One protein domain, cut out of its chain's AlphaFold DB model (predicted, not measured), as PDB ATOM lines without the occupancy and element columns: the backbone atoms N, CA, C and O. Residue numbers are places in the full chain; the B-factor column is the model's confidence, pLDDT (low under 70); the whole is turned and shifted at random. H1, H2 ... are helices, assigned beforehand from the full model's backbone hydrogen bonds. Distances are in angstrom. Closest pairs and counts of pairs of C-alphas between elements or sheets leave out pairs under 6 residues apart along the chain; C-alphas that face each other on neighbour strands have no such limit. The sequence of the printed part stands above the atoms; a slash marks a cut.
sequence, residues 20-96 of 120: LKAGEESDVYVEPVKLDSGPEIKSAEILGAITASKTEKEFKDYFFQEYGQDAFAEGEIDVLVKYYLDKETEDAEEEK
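Overview. This is residues 20 to 96 of the 120 residues of an uncharacterized protein of Flavobacteriaceae bacterium (UniProt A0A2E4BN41). One long helix, H3, runs most of the length of the domain, with the shorter H2 folded back along its first part as a helical hairpin and H1 crossing both steeply, each helix packing on the other two. On the side away from H2, a long stretch with no named element, residues 20 to 42, passes alongside the helices, turns at Gly 38 and comes back to enter H1; two short strand-like pairings lie within it. The printed part has 77 residues, with three named helices in the order H1, H2, H3 and no named strand, and its class is all helix, 43 residues being in those helices. It is compact, with a radius of gyration of the C-alphas of 12.4 A, and its outline is elongated, spanning 39 by 22 by 19 A.

Along the chain. Begin with the longest helix, H3, residues 76 to 96. Find C-alpha 76 at (3.336, 1.087, -14.085); from there the helix runs 31.1 A to C-alpha 96 at (22.146, 25.211, -19.899), with both x and y rising. Go back along the chain to H2, residues 56 to 67, which is 16.8 A long from first to last C-alpha; here y falls from 7.899 at C-alpha 56 to -8.140 at C-alpha 67. Before it stands H1, residues 43 to 52, which is 14.1 A long and starts at C-alpha 43, printed at (17.104, -0.215, -10.488). In the 23 residues before H1, look at residues 20 to 21, paired with residues 29 to 30, and at residues 33 to 34, paired with residues 40 to 41; both pairings are antiparallel and too short to be named strands.

Arrangement. Start from H3 and look first at H2. The two touch and form a helical hairpin, running opposite ways at a shallow tilt of 34 degrees, only just short of steep. Their closest C-alphas are those of Glu 56 and Val 81, 6.9 A apart; H2 touches H3 with residues 56 to 60 alone, and H3 touches H2 with residues 77 to 85 alone. Next look from H3 to H1: they touch, and the closest C-alphas, those of Ile 50 and Tyr 84, are 5.6 A apart. Here H3 takes part with residues 80 to 87 alone, and the two helices run the same way at a steep tilt of 55 degrees. H1 and H2 also touch, with the C-alphas of Ala 49 and Phe 59 closest at 6.1 A; they run opposite ways at a steep tilt of 47 degrees, and H2 takes part with residues 59 to 62 alone. The helix packing is mostly crossed, but only just: one of the three touching pairs is at a shallow tilt. Along the backbone, every O i to N i+4 pair of H1 is within hydrogen-bond range, against 7 of 8 in H2 and 15 of 17 in H3.

Size, cuts and confidence. For the full length, go from C-alpha 38 to C-alpha 96: Gly 38 and Lys 96 have the two C-alphas farthest apart, at 40.8 A. From the first printed C-alpha, Leu 20, to the last, Lys 96, the distance is 24.8 A. The C-alphas of residues 20 to 42 lie 8 to 18 A from the mean of all C-alphas. The link from H1 to H2 is tight, with 3 residues between them, and the link from H2 to H3 is short, with 8. The printed part has no cut. In the B-factor column the mean pLDDT of the printed part is 94.9, and no printed residue is under 70.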
ATOM      1  N   LEU A  20      19.179   3.425  -6.974       94.31
ATOM      2  CA  LEU A  20      20.465   3.750  -7.588       94.31
ATOM      3  C   LEU A  20      20.470   5.175  -8.139       94.31
ATOM      4  O   LEU A  20      19.524   5.600  -8.794       94.31
ATOM      5  N   LYS A  21      21.563   5.899  -7.885       95.56
ATOM      6  CA  LYS A  21      21.782   7.266  -8.374       95.56
ATOM      7  C   LYS A  21      22.113   7.242  -9.870       95.56
ATOM      8  O   LYS A  21      22.931   6.418 -10.293       95.56
ATOM      9  N   ALA A  22      21.519   8.129 -10.663       93.62
ATOM     10  CA  ALA A  22      21.651   8.148 -12.122       93.62
ATOM     11  C   ALA A  22      22.905   8.897 -12.626       93.62
ATOM     12  O   ALA A  22      22.873   9.606 -13.626       93.62
ATOM     13  N   GLY A  23      24.025   8.727 -11.922       89.44
ATOM     14  CA  GLY A  23      25.270   9.474 -12.113       89.44
ATOM     15  C   GLY A  23      25.856   9.911 -10.770       89.44
ATOM     16  O   GLY A  23      25.186   9.836  -9.743       89.44
ATOM     17  N   GLU A  24      27.122  10.332 -10.742       88.69
ATOM     18  CA  GLU A  24      27.752  10.808  -9.497       88.69
ATOM     19  C   GLU A  24      27.148  12.142  -9.034       88.69
ATOM     20  O   GLU A  24      26.840  12.292  -7.850       88.69
ATOM     21  N   GLU A  25      26.877  13.044  -9.979       90.75
ATOM     22  CA  GLU A  25      26.350  14.393  -9.726       90.75
ATOM     23  C   GLU A  25      24.813  14.487  -9.818       90.75
ATOM     24  O   GLU A  25      24.239  15.420  -9.279       90.75
ATOM     25  N   SER A  26      24.143  13.477 -10.386       92.81
ATOM     26  CA  SER A  26      22.691  13.474 -10.648       92.81
ATOM     27  C   SER A  26      21.824  13.489  -9.381       92.81
ATOM     28  O   SER A  26      21.990  12.641  -8.513       92.81
ATOM     29  N   ASP A  27      20.818  14.342  -9.272       95.00
ATOM     30  CA  ASP A  27      19.822  14.286  -8.195       95.00
ATOM     31  C   ASP A  27      18.761  13.185  -8.409       95.00
ATOM     32  O   ASP A  27      17.960  12.895  -7.510       95.00
ATOM     33  N   VAL A  28      18.762  12.519  -9.568       95.31
ATOM     34  CA  VAL A  28      17.827  11.438  -9.899       95.31
ATOM     35  C   VAL A  28      18.239  10.113  -9.246       95.31
ATOM     36  O   VAL A  28      19.327   9.572  -9.462       95.31
ATOM     37  N   TYR A  29      17.305   9.538  -8.484       96.00
ATOM     38  CA  TYR A  29      17.403   8.198  -7.904       96.00
ATOM     39  C   TYR A  29      16.340   7.281  -8.499       96.00
ATOM     40  O   TYR A  29      15.164   7.630  -8.557       96.00
ATOM     41  N   VAL A  30      16.759   6.084  -8.893       96.75
ATOM     42  CA  VAL A  30      15.916   5.079  -9.531       96.75
ATOM     43  C   VAL A  30      15.669   3.927  -8.572       96.75
ATOM     44  O   VAL A  30      16.595   3.190  -8.229       96.75
ATOM     45  N   GLU A  31      14.423   3.757  -8.145       95.44
ATOM     46  CA  GLU A  31      13.981   2.632  -7.311       95.44
ATOM     47  C   GLU A  31      13.544   1.435  -8.169       95.44
ATOM     48  O   GLU A  31      13.087   1.635  -9.302       95.44
ATOM     49  N   PRO A  32      13.645   0.198  -7.647       94.94
ATOM     50  CA  PRO A  32      13.105  -0.958  -8.343       94.94
ATOM     51  C   PRO A  32      11.583  -0.831  -8.484       94.94
ATOM     52  O   PRO A  32      10.896  -0.312  -7.600       94.94
ATOM     53  N   VAL A  33      11.038  -1.332  -9.592       94.50
ATOM     54  CA  VAL A  33       9.600  -1.259  -9.888       94.50
ATOM     55  C   VAL A  33       9.017  -2.659  -9.939       94.50
ATOM     56  O   VAL A  33       9.333  -3.459 -10.819       94.50
ATOM     57  N   LYS A  34       8.129  -2.956  -8.994       92.88
ATOM     58  CA  LYS A  34       7.374  -4.206  -8.980       92.88
ATOM     59  C   LYS A  34       6.199  -4.123  -9.948       92.88
ATOM     60  O   LYS A  34       5.371  -3.231  -9.803       92.88
ATOM     61  N   LEU A  35       6.124  -5.069 -10.880       92.75
ATOM     62  CA  LEU A  35       5.024  -5.179 -11.832       92.75
ATOM     63  C   LEU A  35       3.866  -5.994 -11.254       92.75
ATOM     64  O   LEU A  35       4.079  -6.949 -10.493       92.75
ATOM     65  N   ASP A  36       2.649  -5.694 -11.698       86.25
ATOM     66  CA  ASP A  36       1.448  -6.472 -11.368       86.25
ATOM     67  C   ASP A  36       1.562  -7.932 -11.837       86.25
ATOM     68  O   ASP A  36       1.119  -8.860 -11.156       86.25
ATOM     69  N   SER A  37       2.269  -8.164 -12.950       85.00
ATOM     70  CA  SER A  37       2.579  -9.510 -13.453       85.00
ATOM     71  C   SER A  37       3.448 -10.355 -12.506       85.00
ATOM     72  O   SER A  37       3.598 -11.563 -12.717       85.00
ATOM     73  N   GLY A  38       4.002  -9.758 -11.444       80.56
ATOM     74  CA  GLY A  38       4.791 -10.423 -10.411       80.56
ATOM     75  C   GLY A  38       6.305 -10.153 -10.401       80.56
ATOM     76  O   GLY A  38       6.852 -10.148  -9.292       80.56
ATOM     77  N   PRO A  39       7.013  -9.959 -11.535       87.25
ATOM     78  CA  PRO A  39       8.441  -9.670 -11.516       87.25
ATOM     79  C   PRO A  39       8.718  -8.236 -11.052       87.25
ATOM     80  O   PRO A  39       7.869  -7.350 -11.122       87.25
ATOM     81  N   GLU A  40       9.934  -8.024 -10.568       92.06
ATOM     82  CA  GLU A  40      10.458  -6.713 -10.201       92.06
ATOM     83  C   GLU A  40      11.527  -6.319 -11.214       92.06
ATOM     84  O   GLU A  40      12.450  -7.095 -11.474       92.06
ATOM     85  N   ILE A  41      11.385  -5.126 -11.783       95.25
ATOM     86  CA  ILE A  41      12.394  -4.510 -12.634       95.25
ATOM     87  C   ILE A  41      13.401  -3.831 -11.718       95.25
ATOM     88  O   ILE A  41      13.053  -2.975 -10.902       95.25
ATOM     89  N   LYS A  42      14.661  -4.225 -11.858       94.56
ATOM     90  CA  LYS A  42      15.754  -3.763 -11.006       94.56
ATOM     91  C   LYS A  42      16.160  -2.330 -11.320       94.56
ATOM     92  O   LYS A  42      16.209  -1.952 -12.489       94.56
ATOM     93  N   SER A  43      16.572  -1.572 -10.306       95.56
ATOM     94  CA  SER A  43      17.104  -0.215 -10.488       95.56
ATOM     95  C   SER A  43      18.227  -0.149 -11.523       95.56
ATOM     96  O   SER A  43      18.233   0.741 -12.371       95.56
ATOM     97  N   ALA A  44      19.155  -1.110 -11.509       94.81
ATOM     98  CA  ALA A  44      20.263  -1.171 -12.461       94.81
ATOM     99  C   ALA A  44      19.800  -1.391 -13.906       94.81
ATOM    100  O   ALA A  44      20.403  -0.861 -14.837       94.81
ATOM    101  N   GLU A  45      18.733  -2.165 -14.100       96.94
ATOM    102  CA  GLU A  45      18.139  -2.392 -15.417       96.94
ATOM    103  C   GLU A  45      17.475  -1.120 -15.936       96.94
ATOM    104  O   GLU A  45      17.700  -0.730 -17.081       96.94
ATOM    105  N   ILE A  46      16.739  -0.423 -15.067       97.88
ATOM    106  CA  ILE A  46      16.108   0.855 -15.397       97.88
ATOM    107  C   ILE A  46      17.168   1.894 -15.767       97.88
ATOM    108  O   ILE A  46      17.069   2.504 -16.828       97.88
ATOM    109  N   LEU A  47      18.226   2.045 -14.965       96.94
ATOM    110  CA  LEU A  47      19.341   2.945 -15.281       96.94
ATOM    111  C   LEU A  47      20.050   2.576 -16.587       96.94
ATOM    112  O   LEU A  47      20.390   3.456 -17.382       96.94
ATOM    113  N   GLY A  48      20.257   1.281 -16.827       97.38
ATOM    114  CA  GLY A  48      20.815   0.793 -18.083       97.38
ATOM    115  C   GLY A  48      19.942   1.179 -19.278       97.38
ATOM    116  O   GLY A  48      20.463   1.658 -20.285       97.38
ATOM    117  N   ALA A  49      18.621   1.037 -19.149       98.38
ATOM    118  CA  ALA A  49      17.662   1.411 -20.180       98.38
ATOM    119  C   ALA A  49      17.613   2.928 -20.415       98.38
ATOM    120  O   ALA A  49      17.594   3.339 -21.574       98.38
ATOM    121  N   ILE A  50      17.647   3.750 -19.356       97.94
ATOM    122  CA  ILE A  50      17.738   5.219 -19.462       97.94
ATOM    123  C   ILE A  50      18.984   5.596 -20.267       97.94
ATOM    124  O   ILE A  50      18.880   6.273 -21.281       97.94
ATOM    125  N   THR A  51      20.147   5.066 -19.881       96.06
ATOM    126  CA  THR A  51      21.436   5.389 -20.517       96.06
ATOM    127  C   THR A  51      21.510   4.930 -21.979       96.06
ATOM    128  O   THR A  51      22.197   5.534 -22.801       96.06
ATOM    129  N   ALA A  52      20.846   3.822 -22.317       97.62
ATOM    130  CA  ALA A  52      20.895   3.239 -23.657       97.62
ATOM    131  C   ALA A  52      19.877   3.843 -24.637       97.62
ATOM    132  O   ALA A  52      20.047   3.694 -25.852       97.62
ATOM    133  N   SER A  53      18.823   4.486 -24.134       97.75
ATOM    134  CA  SER A  53      17.699   4.968 -24.939       97.75
ATOM    135  C   SER A  53      17.871   6.435 -25.295       97.75
ATOM    136  O   SER A  53      18.153   7.254 -24.431       97.75
ATOM    137  N   LYS A  54      17.647   6.797 -26.561       95.75
ATOM    138  CA  LYS A  54      17.716   8.203 -27.003       95.75
ATOM    139  C   LYS A  54      16.371   8.908 -26.987       95.75
ATOM    140  O   LYS A  54      16.292  10.106 -27.231       95.75
ATOM    141  N   THR A  55      15.298   8.135 -26.872       97.88
ATOM    142  CA  THR A  55      13.935   8.649 -26.898       97.88
ATOM    143  C   THR A  55      13.081   7.878 -25.911       97.88
ATOM    144  O   THR A  55      13.277   6.677 -25.714       97.88
ATOM    145  N   GLU A  56      12.037   8.534 -25.403       98.06
ATOM    146  CA  GLU A  56      11.016   7.899 -24.561       98.06
ATOM    147  C   GLU A  56      10.418   6.647 -25.227       98.06
ATOM    148  O   GLU A  56      10.088   5.667 -24.562       98.06
ATOM    149  N   LYS A  57      10.297   6.648 -26.562       98.12
ATOM    150  CA  LYS A  57       9.791   5.494 -27.310       98.12
ATOM    151  C   LYS A  57      10.750   4.305 -27.246       98.12
ATOM    152  O   LYS A  57      10.288   3.196 -27.017       98.12
ATOM    153  N   GLU A  58      12.045   4.520 -27.471       98.50
ATOM    154  CA  GLU A  58      13.056   3.453 -27.367       98.50
ATOM    155  C   GLU A  58      13.109   2.889 -25.944       98.50
ATOM    156  O   GLU A  58      13.136   1.671 -25.769       98.50
ATOM    157  N   PHE A  59      13.006   3.771 -24.948       98.62
ATOM    158  CA  PHE A  59      12.940   3.402 -23.541       98.62
ATOM    159  C   PHE A  59      11.721   2.518 -23.235       98.62
ATOM    160  O   PHE A  59      11.862   1.426 -22.687       98.62
ATOM    161  N   LYS A  60      10.518   2.934 -23.655       98.25
ATOM    162  CA  LYS A  60       9.287   2.134 -23.512       98.25
ATOM    163  C   LYS A  60       9.370   0.804 -24.260       98.25
ATOM    164  O   LYS A  60       8.960  -0.230 -23.733       98.25
ATOM    165  N   ASP A  61       9.883   0.828 -25.488       98.38
ATOM    166  CA  ASP A  61       9.978  -0.355 -26.341       98.38
ATOM    167  C   ASP A  61      10.854  -1.440 -25.703       98.38
ATOM    168  O   ASP A  61      10.503  -2.613 -25.822       98.38
ATOM    169  N   TYR A  62      11.939  -1.082 -25.005       98.38
ATOM    170  CA  TYR A  62      12.775  -2.042 -24.274       98.38
ATOM    171  C   TYR A  62      11.954  -2.858 -23.265       98.38
ATOM    172  O   TYR A  62      11.920  -4.086 -23.342       98.38
ATOM    173  N   PHE A  63      11.212  -2.186 -22.383       97.88
ATOM    174  CA  PHE A  63      10.418  -2.857 -21.351       97.88
ATOM    175  C   PHE A  63       9.257  -3.665 -21.928       97.88
ATOM    176  O   PHE A  63       8.983  -4.775 -21.474       97.88
ATOM    177  N   PHE A  64       8.599  -3.165 -22.975       97.06
ATOM    178  CA  PHE A  64       7.557  -3.938 -23.647       97.06
ATOM    179  C   PHE A  64       8.101  -5.152 -24.402       97.06
ATOM    180  O   PHE A  64       7.383  -6.144 -24.526       97.06
ATOM    181  N   GLN A  65       9.329  -5.098 -24.917       97.50
ATOM    182  CA  GLN A  65       9.972  -6.244 -25.562       97.50
ATOM    183  C   GLN A  65      10.436  -7.289 -24.545       97.50
ATOM    184  O   GLN A  65      10.270  -8.479 -24.807       97.50
ATOM    185  N   GLU A  66      10.972  -6.857 -23.404       96.81
ATOM    186  CA  GLU A  66      11.499  -7.751 -22.368       96.81
ATOM    187  C   GLU A  66      10.380  -8.425 -21.556       96.81
ATOM    188  O   GLU A  66      10.398  -9.638 -21.353       96.81
ATOM    189  N   TYR A  67       9.362  -7.659 -21.147       95.56
ATOM    190  CA  TYR A  67       8.306  -8.140 -20.245       95.56
ATOM    191  C   TYR A  67       6.977  -8.428 -20.954       95.56
ATOM    192  O   TYR A  67       6.174  -9.224 -20.470       95.56
ATOM    193  N   GLY A  68       6.746  -7.838 -22.130       94.81
ATOM    194  CA  GLY A  68       5.471  -7.901 -22.843       94.81
ATOM    195  C   GLY A  68       4.529  -6.752 -22.476       94.81
ATOM    196  O   GLY A  68       4.582  -6.194 -21.384       94.81
ATOM    197  N   GLN A  69       3.630  -6.389 -23.395       91.88
ATOM    198  CA  GLN A  69       2.696  -5.270 -23.188       91.88
ATOM    199  C   GLN A  69       1.708  -5.519 -22.040       91.88
ATOM    200  O   GLN A  69       1.394  -4.594 -21.299       91.88
ATOM    201  N   ASP A  70       1.268  -6.765 -21.865       94.00
ATOM    202  CA  ASP A  70       0.294  -7.148 -20.835       94.00
ATOM    203  C   ASP A  70       0.928  -7.337 -19.441       94.00
ATOM    204  O   ASP A  70       0.235  -7.708 -18.496       94.00
ATOM    205  N   ALA A  71       2.244  -7.129 -19.299       93.81
ATOM    206  CA  ALA A  71       2.941  -7.280 -18.023       93.81
ATOM    207  C   ALA A  71       2.777  -6.079 -17.082       93.81
ATOM    208  O   ALA A  71       3.072  -6.218 -15.893       93.81
ATOM    209  N   PHE A  72       2.325  -4.941 -17.618       94.94
ATOM    210  CA  PHE A  72       2.196  -3.667 -16.921       94.94
ATOM    211  C   PHE A  72       0.727  -3.357 -16.637       94.94
ATOM    212  O   PHE A  72      -0.102  -3.341 -17.552       94.94
ATOM    213  N   ALA A  73       0.409  -3.045 -15.386       94.50
ATOM    214  CA  ALA A  73      -0.856  -2.416 -15.036       94.50
ATOM    215  C   ALA A  73      -0.877  -0.930 -15.442       94.50
ATOM    216  O   ALA A  73       0.132  -0.331 -15.829       94.50
ATOM    217  N   GLU A  74      -2.059  -0.319 -15.351       93.06
ATOM    218  CA  GLU A  74      -2.240   1.109 -15.614       93.06
ATOM    219  C   GLU A  74      -1.291   1.944 -14.737       93.06
ATOM    220  O   GLU A  74      -1.296   1.831 -13.512       93.06
ATOM    221  N   GLY A  75      -0.467   2.776 -15.376       94.06
ATOM    222  CA  GLY A  75       0.493   3.652 -14.706       94.06
ATOM    223  C   GLY A  75       1.853   3.028 -14.374       94.06
ATOM    224  O   GLY A  75       2.781   3.779 -14.092       94.06
ATOM    225  N   GLU A  76       2.042   1.704 -14.444       95.38
ATOM    226  CA  GLU A  76       3.336   1.087 -14.085       95.38
ATOM    227  C   GLU A  76       4.450   1.464 -15.066       95.38
ATOM    228  O   GLU A  76       5.550   1.836 -14.658       95.38
ATOM    229  N   ILE A  77       4.151   1.454 -16.368       96.62
ATOM    230  CA  ILE A  77       5.094   1.935 -17.385       96.62
ATOM    231  C   ILE A  77       5.369   3.439 -17.236       96.62
ATOM    232  O   ILE A  77       6.475   3.893 -17.524       96.62
ATOM    233  N   ASP A  78       4.396   4.214 -16.748       97.69
ATOM    234  CA  ASP A  78       4.546   5.658 -16.566       97.69
ATOM    235  C   ASP A  78       5.518   5.983 -15.423       97.69
ATOM    236  O   ASP A  78       6.215   6.993 -15.489       97.69
ATOM    237  N   VAL A  79       5.635   5.110 -14.413       97.62
ATOM    238  CA  VAL A  79       6.669   5.226 -13.368       97.62
ATOM    239  C   VAL A  79       8.065   5.108 -13.975       97.62
ATOM    240  O   VAL A  79       8.927   5.934 -13.689       97.62
ATOM    241  N   LEU A  80       8.283   4.126 -14.854       98.00
ATOM    242  CA  LEU A  80       9.567   3.958 -15.541       98.00
ATOM    243  C   LEU A  80       9.886   5.179 -16.408       98.00
ATOM    244  O   LEU A  80      10.997   5.700 -16.384       98.00
ATOM    245  N   VAL A  81       8.890   5.654 -17.154       98.38
ATOM    246  CA  VAL A  81       9.019   6.818 -18.041       98.38
ATOM    247  C   VAL A  81       9.323   8.081 -17.256       98.38
ATOM    248  O   VAL A  81      10.087   8.917 -17.725       98.38
ATOM    249  N   LYS A  82       8.771   8.212 -16.050       98.31
ATOM    250  CA  LYS A  82       9.077   9.336 -15.177       98.31
ATOM    251  C   LYS A  82      10.573   9.407 -14.862       98.31
ATOM    252  O   LYS A  82      11.140  10.477 -15.015       98.31
ATOM    253  N   TYR A  83      11.224   8.290 -14.526       98.25
ATOM    254  CA  TYR A  83      12.677   8.290 -14.300       98.25
ATOM    255  C   TYR A  83      13.465   8.743 -15.532       98.25
ATOM    256  O   TYR A  83      14.418   9.506 -15.404       98.25
ATOM    257  N   TYR A  84      13.053   8.299 -16.722       98.50
ATOM    258  CA  TYR A  84      13.668   8.734 -17.976       98.50
ATOM    259  C   TYR A  84      13.520  10.250 -18.187       98.50
ATOM    260  O   TYR A  84      14.502  10.933 -18.457       98.50
ATOM    261  N   LEU A  85      12.311  10.794 -18.011       98.38
ATOM    262  CA  LEU A  85      12.045  12.224 -18.198       98.38
ATOM    263  C   LEU A  85      12.707  13.102 -17.131       98.38
ATOM    264  O   LEU A  85      13.158  14.201 -17.456       98.38
ATOM    265  N   ASP A  86      12.765  12.636 -15.883       97.94
ATOM    266  CA  ASP A  86      13.454  13.334 -14.797       97.94
ATOM    267  C   ASP A  86      14.955  13.449 -15.133       97.94
ATOM    268  O   ASP A  86      15.516  14.540 -15.035       97.94
ATOM    269  N   LYS A  87      15.580  12.374 -15.644       97.06
ATOM    270  CA  LYS A  87      16.986  12.397 -16.082       97.06
ATOM    271  C   LYS A  87      17.224  13.320 -17.280       97.06
ATOM    272  O   LYS A  87      18.142  14.130 -17.230       97.06
ATOM    273  N   GLU A  88      16.392  13.239 -18.319       96.69
ATOM    274  CA  GLU A  88      16.499  14.119 -19.496       96.69
ATOM    275  C   GLU A  88      16.322  15.600 -19.126       96.69
ATOM    276  O   GLU A  88      16.943  16.480 -19.718       96.69
ATOM    277  N   THR A  89      15.458  15.889 -18.147       97.00
ATOM    278  CA  THR A  89      15.246  17.256 -17.659       97.00
ATOM    279  C   THR A  89      16.479  17.769 -16.927       97.00
ATOM    280  O   THR A  89      16.897  18.893 -17.191       97.00
ATOM    281  N   GLU A  90      17.065  16.947 -16.058       95.62
ATOM    282  CA  GLU A  90      18.309  17.259 -15.353       95.62
ATOM    283  C   GLU A  90      19.469  17.497 -16.328       95.62
ATOM    284  O   GLU A  90      20.087  18.556 -16.269       95.62
ATOM    285  N   ASP A  91      19.699  16.591 -17.287       93.56
ATOM    286  CA  ASP A  91      20.757  16.754 -18.300       93.56
ATOM    287  C   ASP A  91      20.579  18.064 -19.079       93.56
ATOM    288  O   ASP A  91      21.517  18.836 -19.276       93.56
ATOM    289  N   ALA A  92      19.342  18.375 -19.476       93.19
ATOM    290  CA  ALA A  92      19.046  19.609 -20.186       93.19
ATOM    291  C   ALA A  92      19.160  20.867 -19.305       93.19
ATOM    292  O   ALA A  92      19.186  21.977 -19.847       93.19
ATOM    293  N   GLU A  93      19.109  20.761 -17.979       93.62
ATOM    294  CA  GLU A  93      19.366  21.875 -17.060       93.62
ATOM    295  C   GLU A  93      20.869  22.075 -16.858       93.62
ATOM    296  O   GLU A  93      21.331  23.206 -17.026       93.62
ATOM    297  N   GLU A  94      21.620  20.996 -16.632       90.19
ATOM    298  CA  GLU A  94      23.085  20.997 -16.543       90.19
ATOM    299  C   GLU A  94      23.724  21.597 -17.805       90.19
ATOM    300  O   GLU A  94      24.501  22.547 -17.705       90.19
ATOM    301  N   GLU A  95      23.307  21.167 -19.004       86.75
ATOM    302  CA  GLU A  95      23.806  21.728 -20.271       86.75
ATOM    303  C   GLU A  95      23.582  23.253 -20.365       86.75
ATOM    304  O   GLU A  95      24.445  23.995 -20.840       86.75
ATOM    305  N   LYS A  96      22.438  23.763 -19.884       87.19
ATOM    306  CA  LYS A  96      22.146  25.211 -19.899       87.19
ATOM    307  C   LYS A  96      22.967  25.985 -18.874       87.19
ATOM    308  O   LYS A  96      23.183  27.186 -19.064       87.19
TER     309      LYS A  96